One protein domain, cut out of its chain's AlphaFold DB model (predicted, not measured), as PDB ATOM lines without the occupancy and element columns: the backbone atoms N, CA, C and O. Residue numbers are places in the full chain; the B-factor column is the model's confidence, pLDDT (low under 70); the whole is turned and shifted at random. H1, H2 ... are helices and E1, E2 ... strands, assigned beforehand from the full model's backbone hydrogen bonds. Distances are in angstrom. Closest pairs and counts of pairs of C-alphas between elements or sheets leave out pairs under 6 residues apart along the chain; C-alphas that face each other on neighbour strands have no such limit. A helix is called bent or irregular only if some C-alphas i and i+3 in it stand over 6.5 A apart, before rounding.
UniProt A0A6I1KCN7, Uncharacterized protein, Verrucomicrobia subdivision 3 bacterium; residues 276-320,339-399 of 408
ATOM      1  N   GLN A 276     149.604 107.749 195.918       91.81
ATOM      2  CA  GLN A 276     148.881 108.811 196.642       91.81
ATOM      3  C   GLN A 276     148.277 109.845 195.689       91.81
ATOM      4  O   GLN A 276     147.230 110.429 195.966       91.81
ATOM      5  N   GLN A 277     148.922 110.063 194.543       92.69
ATOM      6  CA  GLN A 277     148.510 111.058 193.553       92.69
ATOM      7  C   GLN A 277     147.646 110.456 192.435       92.69
ATOM      8  O   GLN A 277     147.000 111.193 191.683       92.69
ATOM      9  N   ALA A 278     147.577 109.123 192.344       93.69
ATOM     10  CA  ALA A 278     146.859 108.404 191.298       93.69
ATOM     11  C   ALA A 278     145.365 108.750 191.261       93.69
ATOM     12  O   ALA A 278     144.815 108.923 190.176       93.69
ATOM     13  N   GLY A 279     144.719 108.929 192.420       94.06
ATOM     14  CA  GLY A 279     143.301 109.301 192.489       94.06
ATOM     15  C   GLY A 279     143.007 110.658 191.842       94.06
ATOM     16  O   GLY A 279     142.101 110.769 191.018       94.06
ATOM     17  N   LYS A 280     143.819 111.679 192.148       95.06
ATOM     18  CA  LYS A 280     143.689 113.019 191.551       95.06
ATOM     19  C   LYS A 280     144.057 113.042 190.072       95.06
ATOM     20  O   LYS A 280     143.396 113.715 189.283       95.06
ATOM     21  N   ARG A 281     145.047 112.246 189.666       96.38
ATOM     22  CA  ARG A 281     145.360 112.068 188.246       96.38
ATOM     23  C   ARG A 281     144.205 111.399 187.494       96.38
ATOM     24  O   ARG A 281     143.837 111.860 186.420       96.38
ATOM     25  N   ALA A 282     143.613 110.347 188.058       97.12
ATOM     26  CA  ALA A 282     142.466 109.658 187.471       97.12
ATOM     27  C   ALA A 282     141.233 110.571 187.380       97.12
ATOM     28  O   ALA A 282     140.504 110.507 186.395       97.12
ATOM     29  N   GLU A 283     141.023 111.455 188.362       97.00
ATOM     30  CA  GLU A 283     139.999 112.505 188.308       97.00
ATOM     31  C   GLU A 283     140.208 113.426 187.094       97.00
ATOM     32  O   GLU A 283     139.273 113.649 186.321       97.00
ATOM     33  N   ALA A 284     141.441 113.890 186.873       97.88
ATOM     34  CA  ALA A 284     141.786 114.726 185.726       97.88
ATOM     35  C   ALA A 284     141.614 114.001 184.382       97.88
ATOM     36  O   ALA A 284     141.036 114.559 183.448       97.88
ATOM     37  N   GLU A 285     142.048 112.744 184.282       98.44
ATOM     38  CA  GLU A 285     141.883 111.940 183.062       98.44
ATOM     39  C   GLU A 285     140.410 111.606 182.788       98.44
ATOM     40  O   GLU A 285     139.961 111.633 181.641       98.44
ATOM     41  N   LYS A 286     139.612 111.359 183.834       98.31
ATOM     42  CA  LYS A 286     138.164 111.166 183.708       98.31
ATOM     43  C   LYS A 286     137.489 112.430 183.182       98.31
ATOM     44  O   LYS A 286     136.669 112.337 182.268       98.31
ATOM     45  N   LEU A 287     137.845 113.598 183.716       98.19
ATOM     46  CA  LEU A 287     137.335 114.874 183.215       98.19
ATOM     47  C   LEU A 287     137.737 115.089 181.753       98.19
ATOM     48  O   LEU A 287     136.901 115.458 180.930       98.19
ATOM     49  N   ARG A 288     138.991 114.793 181.399       98.44
ATOM     50  CA  ARG A 288     139.462 114.846 180.012       98.44
ATOM     51  C   ARG A 288     138.609 113.972 179.090       98.44
ATOM     52  O   ARG A 288     138.181 114.441 178.036       98.44
ATOM     53  N   ALA A 289     138.332 112.729 179.484       98.50
ATOM     54  CA  ALA A 289     137.491 111.817 178.710       98.50
ATOM     55  C   ALA A 289     136.060 112.357 178.535       98.50
ATOM     56  O   ALA A 289     135.513 112.296 177.434       98.50
ATOM     57  N   GLN A 290     135.480 112.950 179.583       98.38
ATOM     58  CA  GLN A 290     134.166 113.600 179.512       98.38
ATOM     59  C   GLN A 290     134.165 114.783 178.537       98.38
ATOM     60  O   GLN A 290     133.266 114.886 177.708       98.38
ATOM     61  N   LEU A 291     135.184 115.645 178.585       98.31
ATOM     62  CA  LEU A 291     135.296 116.802 177.690       98.31
ATOM     63  C   LEU A 291     135.469 116.384 176.222       98.31
ATOM     64  O   LEU A 291     134.908 117.033 175.338       98.31
ATOM     65  N   LEU A 292     136.213 115.304 175.960       98.19
ATOM     66  CA  LEU A 292     136.384 114.746 174.615       98.19
ATOM     67  C   LEU A 292     135.084 114.152 174.056       98.19
ATOM     68  O   LEU A 292     134.811 114.319 172.870       98.19
ATOM     69  N   ALA A 293     134.288 113.484 174.896       98.00
ATOM     70  CA  ALA A 293     133.024 112.869 174.490       98.00
ATOM     71  C   ALA A 293     131.859 113.874 174.375       98.00
ATOM     72  O   ALA A 293     130.930 113.645 173.602       98.00
ATOM     73  N   ALA A 294     131.900 114.971 175.137       98.12
ATOM     74  CA  ALA A 294     130.841 115.974 175.180       98.12
ATOM     75  C   ALA A 294     130.722 116.767 173.869       98.12
ATOM     76  O   ALA A 294     131.725 117.128 173.238       98.12
ATOM     77  N   LYS A 295     129.483 117.117 173.503       97.88
ATOM     78  CA  LYS A 295     129.208 118.092 172.434       97.88
ATOM     79  C   LYS A 295     129.664 119.494 172.847       97.88
ATOM     80  O   LYS A 295     129.927 119.744 174.019       97.88
ATOM     81  N   ALA A 296     129.734 120.429 171.897       96.81
ATOM     82  CA  ALA A 296     130.216 121.788 172.163       96.81
ATOM     83  C   ALA A 296     129.451 122.489 173.305       96.81
ATOM     84  O   ALA A 296     130.081 122.981 174.241       96.81
ATOM     85  N   ASP A 297     128.114 122.459 173.279       97.06
ATOM     86  CA  ASP A 297     127.279 123.112 174.298       97.06
ATOM     87  C   ASP A 297     127.398 122.433 175.671       97.06
ATOM     88  O   ASP A 297     127.524 123.097 176.699       97.06
ATOM     89  N   GLU A 298     127.430 121.098 175.688       97.94
ATOM     90  CA  GLU A 298     127.628 120.298 176.903       97.94
ATOM     91  C   GLU A 298     129.006 120.563 177.518       97.94
ATOM     92  O   GLU A 298     129.130 120.749 178.727       97.94
ATOM     93  N   ARG A 299     130.047 120.643 176.685       97.88
ATOM     94  CA  ARG A 299     131.412 120.965 177.106       97.88
ATOM     95  C   ARG A 299     131.485 122.363 177.713       97.88
ATOM     96  O   ARG A 299     132.076 122.528 178.778       97.88
ATOM     97  N   ALA A 300     130.863 123.353 177.074       96.62
ATOM     98  CA  ALA A 300     130.791 124.711 177.602       96.62
ATOM     99  C   ALA A 300     130.048 124.756 178.949       96.62
ATOM    100  O   ALA A 300     130.501 125.430 179.875       96.62
ATOM    101  N   ALA A 301     128.955 124.000 179.094       97.62
ATOM    102  CA  ALA A 301     128.225 123.884 180.355       97.62
ATOM    103  C   ALA A 301     129.066 123.217 181.460       97.62
ATOM    104  O   ALA A 301     129.104 123.726 182.583       97.62
ATOM    105  N   LEU A 302     129.790 122.134 181.140       97.62
ATOM    106  CA  LEU A 302     130.702 121.460 182.069       97.62
ATOM    107  C   LEU A 302     131.768 122.426 182.592       97.62
ATOM    108  O   LEU A 302     131.943 122.535 183.803       97.62
ATOM    109  N   LEU A 303     132.435 123.163 181.702       97.50
ATOM    110  CA  LEU A 303     133.491 124.108 182.077       97.50
ATOM    111  C   LEU A 303     132.934 125.302 182.866       97.50
ATOM    112  O   LEU A 303     133.523 125.700 183.864       97.50
ATOM    113  N   LYS A 304     131.760 125.826 182.495       96.94
ATOM    114  CA  LYS A 304     131.115 126.945 183.205       96.94
ATOM    115  C   LYS A 304     130.652 126.585 184.621       96.94
ATOM    116  O   LYS A 304     130.575 127.461 185.476       96.94
ATOM    117  N   SER A 305     130.319 125.317 184.873       96.88
ATOM    118  CA  SER A 305     129.877 124.852 186.197       96.88
ATOM    119  C   SER A 305     131.007 124.750 187.230       96.88
ATOM    120  O   SER A 305     130.746 124.571 188.419       96.88
ATOM    121  N   ARG A 306     132.261 124.851 186.782       96.81
ATOM    122  CA  ARG A 306     133.451 124.630 187.596       96.81
ATOM    123  C   ARG A 306     134.061 125.941 188.086       96.81
ATOM    124  O   ARG A 306     134.096 126.937 187.371       96.81
ATOM    125  N   ASN A 307     134.581 125.919 189.309       96.19
ATOM    126  CA  ASN A 307     135.257 127.052 189.947       96.19
ATOM    127  C   ASN A 307     136.783 127.054 189.743       96.19
ATOM    128  O   ASN A 307     137.437 128.037 190.077       96.19
ATOM    129  N   ASP A 308     137.344 125.974 189.204       95.56
ATOM    130  CA  ASP A 308     138.774 125.770 188.952       95.56
ATOM    131  C   ASP A 308     139.157 125.975 187.474       95.56
ATOM    132  O   ASP A 308     140.211 125.529 187.018       95.56
ATOM    133  N   VAL A 309     138.287 126.650 186.716       97.62
ATOM    134  CA  VAL A 309     138.520 127.010 185.317       97.62
ATOM    135  C   VAL A 309     138.987 128.455 185.237       97.62
ATOM    136  O   VAL A 309     138.319 129.365 185.725       97.62
ATOM    137  N   ARG A 310     140.116 128.676 184.563       97.12
ATOM    138  CA  ARG A 310     140.605 130.013 184.208       97.12
ATOM    139  C   ARG A 310     140.819 130.127 182.710       97.12
ATOM    140  O   ARG A 310     141.286 129.190 182.066       97.12
ATOM    141  N   GLU A 311     140.518 131.290 182.156       97.31
ATOM    142  CA  GLU A 311     140.851 131.593 180.769       97.31
ATOM    143  C   GLU A 311     142.296 132.090 180.678       97.31
ATOM    144  O   GLU A 311     142.736 132.924 181.473       97.31
ATOM    145  N   VAL A 312     143.051 131.551 179.724       97.12
ATOM    146  CA  VAL A 312     144.438 131.938 179.460       97.12
ATOM    147  C   VAL A 312     144.594 132.178 177.966       97.12
ATOM    148  O   VAL A 312     144.270 131.313 177.157       97.12
ATOM    149  N   THR A 313     145.130 133.339 177.599       97.44
ATOM    150  CA  THR A 313     145.469 133.665 176.211       97.44
ATOM    151  C   THR A 313     146.979 133.741 176.061       97.44
ATOM    152  O   THR A 313     147.626 134.587 176.681       97.44
ATOM    153  N   TRP A 314     147.537 132.885 175.208       98.00
ATOM    154  CA  TRP A 314     148.946 132.920 174.836       98.00
ATOM    155  C   TRP A 314     149.144 133.501 173.445       98.00
ATOM    156  O   TRP A 314     148.439 133.139 172.506       98.00
ATOM    157  N   GLN A 315     150.157 134.349 173.297       96.81
ATOM    158  CA  GLN A 315     150.627 134.818 171.994       96.81
ATOM    159  C   GLN A 315     151.532 133.749 171.357       96.81
ATOM    160  O   GLN A 315     152.496 133.311 171.989       96.81
ATOM    161  N   LEU A 316     151.230 133.330 170.125       96.31
ATOM    162  CA  LEU A 316     151.988 132.327 169.358       96.31
ATOM    163  C   LEU A 316     153.198 132.930 168.623       96.31
ATOM    164  O   LEU A 316     154.105 132.198 168.230       96.31
ATOM    165  N   GLY A 317     153.230 134.255 168.457       91.75
ATOM    166  CA  GLY A 317     154.344 134.971 167.835       91.75
ATOM    167  C   GLY A 317     155.631 134.958 168.667       91.75
ATOM    168  O   GLY A 317     155.626 134.715 169.879       91.75
ATOM    169  N   ALA A 318     156.754 135.262 168.009       88.50
ATOM    170  CA  ALA A 318     158.035 135.426 168.684       88.50
ATOM    171  C   ALA A 318     157.919 136.496 169.776       88.50
ATOM    172  O   ALA A 318     157.421 137.599 169.541       88.50
ATOM    173  N   LYS A 319     158.398 136.168 170.979       89.38
ATOM    174  CA  LYS A 319     158.460 137.136 172.068       89.38
ATOM    175  C   LYS A 319     159.363 138.290 171.621       89.38
ATOM    176  O   LYS A 319     160.513 138.024 171.255       89.38
ATOM    177  N   PRO A 320     158.883 139.546 171.625       86.94
ATOM    178  CA  PRO A 320     159.733 140.671 171.281       86.94
ATOM    179  C   PRO A 320     160.919 140.659 172.238       86.94
ATOM    180  O   PRO A 320     160.735 140.553 173.458       86.94
ATOM    181  N   TYR A 339     153.257 134.687 176.650       96.19
ATOM    182  CA  TYR A 339     153.700 134.118 175.379       96.19
ATOM    183  C   TYR A 339     153.672 132.597 175.462       96.19
ATOM    184  O   TYR A 339     154.020 132.015 176.486       96.19
ATOM    185  N   PHE A 340     153.293 131.944 174.367       96.69
ATOM    186  CA  PHE A 340     153.294 130.484 174.285       96.69
ATOM    187  C   PHE A 340     154.711 129.912 174.440       96.69
ATOM    188  O   PHE A 340     154.900 128.851 175.027       96.69
ATOM    189  N   SER A 341     155.718 130.670 173.998       95.38
ATOM    190  CA  SER A 341     157.139 130.350 174.165       95.38
ATOM    191  C   SER A 341     157.638 130.402 175.615       95.38
ATOM    192  O   SER A 341     158.713 129.877 175.887       95.38
ATOM    193  N   ASP A 342     156.872 130.987 176.549       94.88
ATOM    194  CA  ASP A 342     157.206 130.989 177.981       94.88
ATOM    195  C   ASP A 342     156.808 129.667 178.680       94.88
ATOM    196  O   ASP A 342     157.172 129.443 179.835       94.88
ATOM    197  N   LEU A 343     156.067 128.780 178.002       95.25
ATOM    198  CA  LEU A 343     155.706 127.454 178.513       95.25
ATOM    199  C   LEU A 343     156.895 126.478 178.428       95.25
ATOM    200  O   LEU A 343     157.813 126.670 177.635       95.25
ATOM    201  N   HIS A 344     156.870 125.377 179.188       95.44
ATOM    202  CA  HIS A 344     157.886 124.324 179.049       95.44
ATOM    203  C   HIS A 344     157.863 123.710 177.637       95.44
ATOM    204  O   HIS A 344     156.785 123.506 177.079       95.44
ATOM    205  N   ALA A 345     159.029 123.376 177.072       94.94
ATOM    206  CA  ALA A 345     159.157 122.916 175.682       94.94
ATOM    207  C   ALA A 345     158.273 121.694 175.363       94.94
ATOM    208  O   ALA A 345     157.595 121.663 174.335       94.94
ATOM    209  N   ASP A 346     158.204 120.724 176.278       94.69
ATOM    210  CA  ASP A 346     157.341 119.547 176.110       94.69
ATOM    211  C   ASP A 346     155.856 119.920 176.080       94.69
ATOM    212  O   ASP A 346     155.092 119.404 175.264       94.69
ATOM    213  N   MET A 347     155.447 120.872 176.924       96.94
ATOM    214  CA  MET A 347     154.072 121.362 176.946       96.94
ATOM    215  C   MET A 347     153.748 122.133 175.665       96.94
ATOM    216  O   MET A 347     152.693 121.901 175.081       96.94
ATOM    217  N   GLN A 348     154.670 122.967 175.170       97.19
ATOM    218  CA  GLN A 348     154.511 123.643 173.880       97.19
ATOM    219  C   GLN A 348     154.262 122.634 172.760       97.19
ATOM    220  O   GLN A 348     153.301 122.784 172.011       97.19
ATOM    221  N   LYS A 349     155.079 121.576 172.676       97.31
ATOM    222  CA  LYS A 349     154.949 120.539 171.646       97.31
ATOM    223  C   LYS A 349     153.588 119.842 171.704       97.31
ATOM    224  O   LYS A 349     152.925 119.708 170.675       97.31
ATOM    225  N   VAL A 350     153.158 119.419 172.893       98.06
ATOM    226  CA  VAL A 350     151.885 118.705 173.074       98.06
ATOM    227  C   VAL A 350     150.692 119.617 172.783       98.06
ATOM    228  O   VAL A 350     149.813 119.233 172.014       98.06
ATOM    229  N   LEU A 351     150.668 120.836 173.332       98.12
ATOM    230  CA  LEU A 351     149.578 121.791 173.104       98.12
ATOM    231  C   LEU A 351     149.515 122.241 171.644       98.12
ATOM    232  O   LEU A 351     148.431 122.288 171.065       98.12
ATOM    233  N   ALA A 352     150.665 122.517 171.025       97.12
ATOM    234  CA  ALA A 352     150.728 122.917 169.630       97.12
ATOM    235  C   ALA A 352     150.180 121.833 168.708       97.12
ATOM    236  O   ALA A 352     149.554 122.210 167.724       97.12
ATOM    237  N   ALA A 353     150.387 120.549 169.031       98.06
ATOM    238  CA  ALA A 353     149.886 119.403 168.277       98.06
ATOM    239  C   ALA A 353     148.399 119.109 168.538       98.06
ATOM    240  O   ALA A 353     147.674 118.792 167.598       98.06
ATOM    241  N   GLN A 354     147.945 119.218 169.790       98.31
ATOM    242  CA  GLN A 354     146.610 118.769 170.196       98.31
ATOM    243  C   GLN A 354     145.527 119.846 170.120       98.31
ATOM    244  O   GLN A 354     144.367 119.486 169.988       98.31
ATOM    245  N   LEU A 355     145.870 121.134 170.218       98.25
ATOM    246  CA  LEU A 355     144.897 122.231 170.278       98.25
ATOM    247  C   LEU A 355     144.796 122.982 168.945       98.25
ATOM    248  O   LEU A 355     145.173 124.150 168.875       98.25
ATOM    249  N   GLN A 356     144.350 122.336 167.867       98.19
ATOM    250  CA  GLN A 356     144.308 122.952 166.530       98.19
ATOM    251  C   GLN A 356     143.058 123.798 166.294       98.19
ATOM    252  O   GLN A 356     143.129 124.827 165.624       98.19
ATOM    253  N   LYS A 357     141.917 123.374 166.833       97.81
ATOM    254  CA  LYS A 357     140.612 124.008 166.613       97.81
ATOM    255  C   LYS A 357     139.866 124.236 167.931       97.81
ATOM    256  O   LYS A 357     140.147 123.560 168.923       97.81
ATOM    257  N   PRO A 358     138.897 125.171 167.957       98.19
ATOM    258  CA  PRO A 358     138.024 125.356 169.110       98.19
ATOM    259  C   PRO A 358     137.389 124.038 169.557       98.19
ATOM    260  O   PRO A 358     136.870 123.264 168.750       98.19
ATOM    261  N   GLY A 359     137.434 123.793 170.860       97.69
ATOM    262  CA  GLY A 359     136.924 122.594 171.498       97.69
ATOM    263  C   GLY A 359     137.914 121.433 171.604       97.69
ATOM    264  O   GLY A 359     137.595 120.473 172.302       97.69
ATOM    265  N   ASP A 360     139.088 121.503 170.973       98.56
ATOM    266  CA  ASP A 360     140.127 120.494 171.181       98.56
ATOM    267  C   ASP A 360     140.566 120.454 172.653       98.56
ATOM    268  O   ASP A 360     140.629 121.485 173.330       98.56
ATOM    269  N   VAL A 361     140.880 119.254 173.145       98.62
ATOM    270  CA  VAL A 361     141.254 119.001 174.543       98.62
ATOM    271  C   VAL A 361     142.651 118.396 174.589       98.62
ATOM    272  O   VAL A 361     142.931 117.371 173.962       98.62
ATOM    273  N   SER A 362     143.529 119.018 175.364       98.56
ATOM    274  CA  SER A 362     144.906 118.553 175.552       98.56
ATOM    275  C   SER A 362     145.008 117.340 176.487       98.56
ATOM    276  O   SER A 362     144.033 116.912 177.108       98.56
ATOM    277  N   ALA A 363     146.195 116.742 176.567       98.25
ATOM    278  CA  ALA A 363     146.575 115.772 177.588       98.25
ATOM    279  C   ALA A 363     146.601 116.403 178.992       98.25
ATOM    280  O   ALA A 363     146.665 117.622 179.139       98.25
ATOM    281  N   VAL A 364     146.576 115.560 180.029       98.06
ATOM    282  CA  VAL A 364     146.731 116.011 181.416       98.06
ATOM    283  C   VAL A 364     148.211 116.227 181.729       98.06
ATOM    284  O   VAL A 364     149.011 115.284 181.722       98.06
ATOM    285  N   PHE A 365     148.566 117.462 182.067       97.06
ATOM    286  CA  PHE A 365     149.893 117.847 182.536       97.06
ATOM    287  C   PHE A 365     149.930 117.826 184.062       97.06
ATOM    288  O   PHE A 365     149.046 118.373 184.712       97.06
ATOM    289  N   GLY A 366     150.946 117.189 184.641       94.06
ATOM    290  CA  GLY A 366     151.204 117.262 186.079       94.06
ATOM    291  C   GLY A 366     152.244 118.335 186.379       94.06
ATOM    292  O   GLY A 366     153.329 118.296 185.805       94.06
ATOM    293  N   SER A 367     151.914 119.262 187.271       92.12
ATOM    294  CA  SER A 367     152.862 120.145 187.952       92.12
ATOM    295  C   SER A 367     153.101 119.644 189.382       92.12
ATOM    296  O   SER A 367     152.519 118.636 189.801       92.12
ATOM    297  N   ASP A 368     153.941 120.340 190.147       88.19
ATOM    298  CA  ASP A 368     154.167 120.030 191.564       88.19
ATOM    299  C   ASP A 368     152.903 120.256 192.416       88.19
ATOM    300  O   ASP A 368     152.703 119.569 193.416       88.19
ATOM    301  N   GLU A 369     152.008 121.155 191.991       91.25
ATOM    302  CA  GLU A 369     150.839 121.586 192.770       91.25
ATOM    303  C   GLU A 369     149.508 121.048 192.221       91.25
ATOM    304  O   GLU A 369     148.537 120.893 192.966       91.25
ATOM    305  N   SER A 370     149.431 120.735 190.925       96.00
ATOM    306  CA  SER A 370     148.157 120.442 190.265       96.00
ATOM    307  C   SER A 370     148.283 119.575 189.012       96.00
ATOM    308  O   SER A 370     149.339 119.452 188.393       96.00
ATOM    309  N   PHE A 371     147.167 118.968 188.619       97.31
ATOM    310  CA  PHE A 371     146.958 118.409 187.292       97.31
ATOM    311  C   PHE A 371     146.180 119.420 186.456       97.31
ATOM    312  O   PHE A 371     145.072 119.805 186.818       97.31
ATOM    313  N   THR A 372     146.756 119.860 185.342       97.81
ATOM    314  CA  THR A 372     146.132 120.836 184.446       97.81
ATOM    315  C   THR A 372     145.811 120.199 183.105       97.81
ATOM    316  O   THR A 372     146.616 119.458 182.540       97.81
ATOM    317  N   LEU A 373     144.641 120.521 182.568       98.31
ATOM    318  CA  LEU A 373     144.290 120.269 181.175       98.31
ATOM    319  C   LEU A 373     143.729 121.546 180.558       98.31
ATOM    320  O   LEU A 373     143.187 122.410 181.245       98.31
ATOM    321  N   TYR A 374     143.856 121.653 179.246       98.50
ATOM    322  CA  TYR A 374     143.436 122.818 178.478       98.50
ATOM    323  C   TYR A 374     142.423 122.429 177.415       98.50
ATOM    324  O   TYR A 374     142.619 121.430 176.713       98.50
ATOM    325  N   VAL A 375     141.390 123.257 177.279       98.56
ATOM    326  CA  VAL A 375     140.397 123.198 176.206       98.56
ATOM    327  C   VAL A 375     140.547 124.444 175.342       98.56
ATOM    328  O   VAL A 375     140.490 125.559 175.858       98.56
ATOM    329  N   ALA A 376     140.747 124.278 174.037       98.56
ATOM    330  CA  ALA A 376     140.870 125.405 173.119       98.56
ATOM    331  C   ALA A 376     139.542 126.174 173.029       98.56
ATOM    332  O   ALA A 376     138.531 125.617 172.614       98.56
ATOM    333  N   ALA A 377     139.542 127.455 173.390       98.12
ATOM    334  CA  ALA A 377     138.402 128.343 173.174       98.12
ATOM    335  C   ALA A 377     138.472 128.961 171.772       98.12
ATOM    336  O   ALA A 377     137.493 128.960 171.031       98.12
ATOM    337  N   SER A 378     139.657 129.430 171.376       98.00
ATOM    338  CA  SER A 378     139.929 129.926 170.028       98.00
ATOM    339  C   SER A 378     141.411 129.792 169.681       98.00
ATOM    340  O   SER A 378     142.275 129.811 170.559       98.00
ATOM    341  N   ARG A 379     141.715 129.651 168.387       98.00
ATOM    342  CA  ARG A 379     143.085 129.658 167.870       98.00
ATOM    343  C   ARG A 379     143.148 130.477 166.588       98.00
ATOM    344  O   ARG A 379     142.390 130.226 165.655       98.00
ATOM    345  N   THR A 380     144.052 131.443 166.556       97.38
ATOM    346  CA  THR A 380     144.409 132.235 165.376       97.38
ATOM    347  C   THR A 380     145.888 132.016 165.052       97.38
ATOM    348  O   THR A 380     146.587 131.303 165.774       97.38
ATOM    349  N   GLY A 381     146.393 132.616 163.970       95.38
ATOM    350  CA  GLY A 381     147.833 132.607 163.684       95.38
ATOM    351  C   GLY A 381     148.670 133.347 164.738       95.38
ATOM    352  O   GLY A 381     149.861 133.085 164.870       95.38
ATOM    353  N   GLU A 382     148.046 134.237 165.515       96.56
ATOM    354  CA  GLU A 382     148.728 135.113 166.473       96.56
ATOM    355  C   GLU A 382     148.520 134.693 167.928       96.56
ATOM    356  O   GLU A 382     149.401 134.915 168.758       96.56
ATOM    357  N   ALA A 383     147.378 134.081 168.253       97.38
ATOM    358  CA  ALA A 383     147.000 133.792 169.628       97.38
ATOM    359  C   ALA A 383     146.263 132.458 169.782       97.38
ATOM    360  O   ALA A 383     145.520 132.011 168.909       97.38
ATOM    361  N   LEU A 384     146.443 131.849 170.950       98.25
ATOM    362  CA  LEU A 384     145.723 130.673 171.414       98.25
ATOM    363  C   LEU A 384     145.050 131.019 172.743       98.25
ATOM    364  O   LEU A 384     145.735 131.243 173.741       98.25
ATOM    365  N   THR A 385     143.720 131.049 172.753       98.19
ATOM    366  CA  THR A 385     142.926 131.204 173.975       98.19
ATOM    367  C   THR A 385     142.417 129.843 174.412       98.19
ATOM    368  O   THR A 385     141.819 129.105 173.625       98.19
ATOM    369  N   VAL A 386     142.638 129.507 175.679       98.50
ATOM    370  CA  VAL A 386     142.226 128.238 176.276       98.50
ATOM    371  C   VAL A 386     141.485 128.457 177.584       98.50
ATOM    372  O   VAL A 386     141.751 129.403 178.321       98.50
ATOM    373  N   GLN A 387     140.608 127.517 177.908       98.50
ATOM    374  CA  GLN A 387     140.110 127.315 179.260       98.50
ATOM    375  C   GLN A 387     141.000 126.267 179.931       98.50
ATOM    376  O   GLN A 387     141.020 125.103 179.529       98.50
ATOM    377  N   ALA A 388     141.791 126.704 180.905       98.06
ATOM    378  CA  ALA A 388     142.642 125.854 181.720       98.06
ATOM    379  C   ALA A 388     141.846 125.366 182.930       98.06
ATOM    380  O   ALA A 388     141.360 126.187 183.707       98.06
ATOM    381  N   VAL A 389     141.733 124.051 183.086       98.31
ATOM    382  CA  VAL A 389     141.119 123.421 184.259       98.31
ATOM    383  C   VAL A 389     142.223 122.889 185.155       98.31
ATOM    384  O   VAL A 389     143.065 122.120 184.685       98.31
ATOM    385  N   GLU A 390     142.227 123.300 186.421       97.75
ATOM    386  CA  GLU A 390     143.291 122.988 187.372       97.75
ATOM    387  C   GLU A 390     142.776 122.152 188.551       97.75
ATOM    388  O   GLU A 390     142.093 122.648 189.439       97.75
ATOM    389  N   ILE A 391     143.152 120.875 188.594       97.19
ATOM    390  CA  ILE A 391     142.787 119.962 189.679       97.19
ATOM    391  C   ILE A 391     143.961 119.880 190.650       97.19
ATOM    392  O   ILE A 391     144.997 119.294 190.330       97.19
ATOM    393  N   SER A 392     143.813 120.461 191.841       96.31
ATOM    394  CA  SER A 392     144.865 120.447 192.863       96.31
ATOM    395  C   SER A 392     145.280 119.020 193.225       96.31
ATOM    396  O   SER A 392     144.443 118.124 193.405       96.31
ATOM    397  N   ARG A 393     146.594 118.810 193.346       95.44
ATOM    398  CA  ARG A 393     147.153 117.565 193.874       95.44
ATOM    399  C   ARG A 393     146.738 117.395 195.325       95.44
ATOM    400  O   ARG A 393     146.405 118.357 196.017       95.44
ATOM    401  N   LEU A 394     146.749 116.148 195.785       95.94
ATOM    402  CA  LEU A 394     146.523 115.883 197.196       95.94
ATOM    403  C   LEU A 394     147.688 116.509 197.968       95.94
ATOM    404  O   LEU A 394     148.843 116.163 197.702       95.94
ATOM    405  N   SER A 395     147.389 117.438 198.874       95.50
ATOM    406  CA  SER A 395     148.409 118.053 199.715       95.50
ATOM    407  C   SER A 395     148.855 117.075 200.804       95.50
ATOM    408  O   SER A 395     148.103 116.185 201.213       95.50
ATOM    409  N   PHE A 396     150.085 117.248 201.290       95.75
ATOM    410  CA  PHE A 396     150.602 116.442 202.396       95.75
ATOM    411  C   PHE A 396     149.725 116.564 203.649       95.75
ATOM    412  O   PHE A 396     149.464 115.567 204.318       95.75
ATOM    413  N   ASP A 397     149.247 117.772 203.952       95.94
ATOM    414  CA  ASP A 397     148.473 118.033 205.166       95.94
ATOM    415  C   ASP A 397     147.048 117.460 205.067       95.94
ATOM    416  O   ASP A 397     146.558 116.877 206.039       95.94
ATOM    417  N   ASP A 398     146.407 117.530 203.894       95.75
ATOM    418  CA  ASP A 398     145.106 116.885 203.662       95.75
ATOM    419  C   ASP A 398     145.223 115.365 203.763       95.75
ATOM    420  O   ASP A 398     144.404 114.705 204.409       95.75
ATOM    421  N   TRP A 399     146.276 114.804 203.161       96.31
ATOM    422  CA  TRP A 399     146.568 113.380 203.252       96.31
ATOM    423  C   TRP A 399     146.820 112.947 204.697       96.31
ATOM    424  O   TRP A 399     146.196 111.997 205.166       96.31
TER     425      TRP A 399
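This is residues 276 to 320 and 339 to 399 of the 408 residues of an uncharacterized protein of Verrucomicrobia subdivision 3 bacterium (UniProt A0A6I1KCN7). A strongly twisted ribbon of three strands makes the core, with the long helix H1 running along its edge strand E2 and the short H2, which follows H1 and folds back, over part of the ribbon. H3 reaches the sheet only with residues 351 to 354, and the small H4 lies past the last residue of E3, off the sheet. The 106 printed residues hold, along the chain, H1, H2, E1, H3, E2, E3 and H4; the sheet runs E1, E3, E2, antiparallel throughout, and the class is mixed, helices and strands. The whole is compact, with a radius of gyration of the C-alphas of 14.1 A and spans of 43 by 32 by 21 A.

Start at H1, residues 276 to 293, and look across to E2, residues 370 to 379: their closest C-alphas are those of Ala 284 and Phe 371, 6.5 A apart. H1 is on the sheet at a height of 9.4 A, over E2, and runs along the strands at 6 degrees to E2 on the local plane. Next comes H2, residues 296 to 304, close but not clearly touching H1: C-alphas 291 and 299, their closest, are 5.7 A apart. H2 is on the sheet at a height of 10.4 A. H1 and H2 make two layers with it, helices on one face of a sheet. Then find E1, residues 309 to 315, antiparallel to E3, residues 383 to 392, with N 312 and O 386 within hydrogen-bond range at 2.9 A. H3, residues 345 to 354, only grazes the sheet. E2 and E3 form a hairpin; N 375 and O 387 are 2.9 A apart, within hydrogen-bond range. H4, residues 396 to 399, is not on the sheet. Every O i to N i+4 pair is within hydrogen-bond range in H2 and H3, 13 of 14 in H1, and H4 is too short for such a pair.

Find C-alpha 276 at (148.881, 108.811, 196.642); from there H1 runs 27.5 A. It is only just irregular: C-alphas 276 and 279 are 7.0 A apart. H2 measures 12.2 A, E1 19.6 A and H3 14.3 A. E2 begins with C-alpha 370 at (148.157, 120.442, 190.265), runs 24.7 A and bends by 51 degrees at residue 376. E3 runs 26.9 A, and H4, 5.1 A long, ends with C-alpha 399 at (146.568, 113.380, 203.252).

The C-alphas farthest apart, those of Pro 320 and Trp 399, are 44.0 A apart. Residues 321 to 338 are not printed; look for the gap of 9.8 A between C-alphas 320 and 339. The link from H3 to E2 is long, 15 residues; in it, residues 365 to 366 pair antiparallel with residues 371 to 372 of E2. The mean pLDDT of the printed part is 96.6, and no printed residue is under 70.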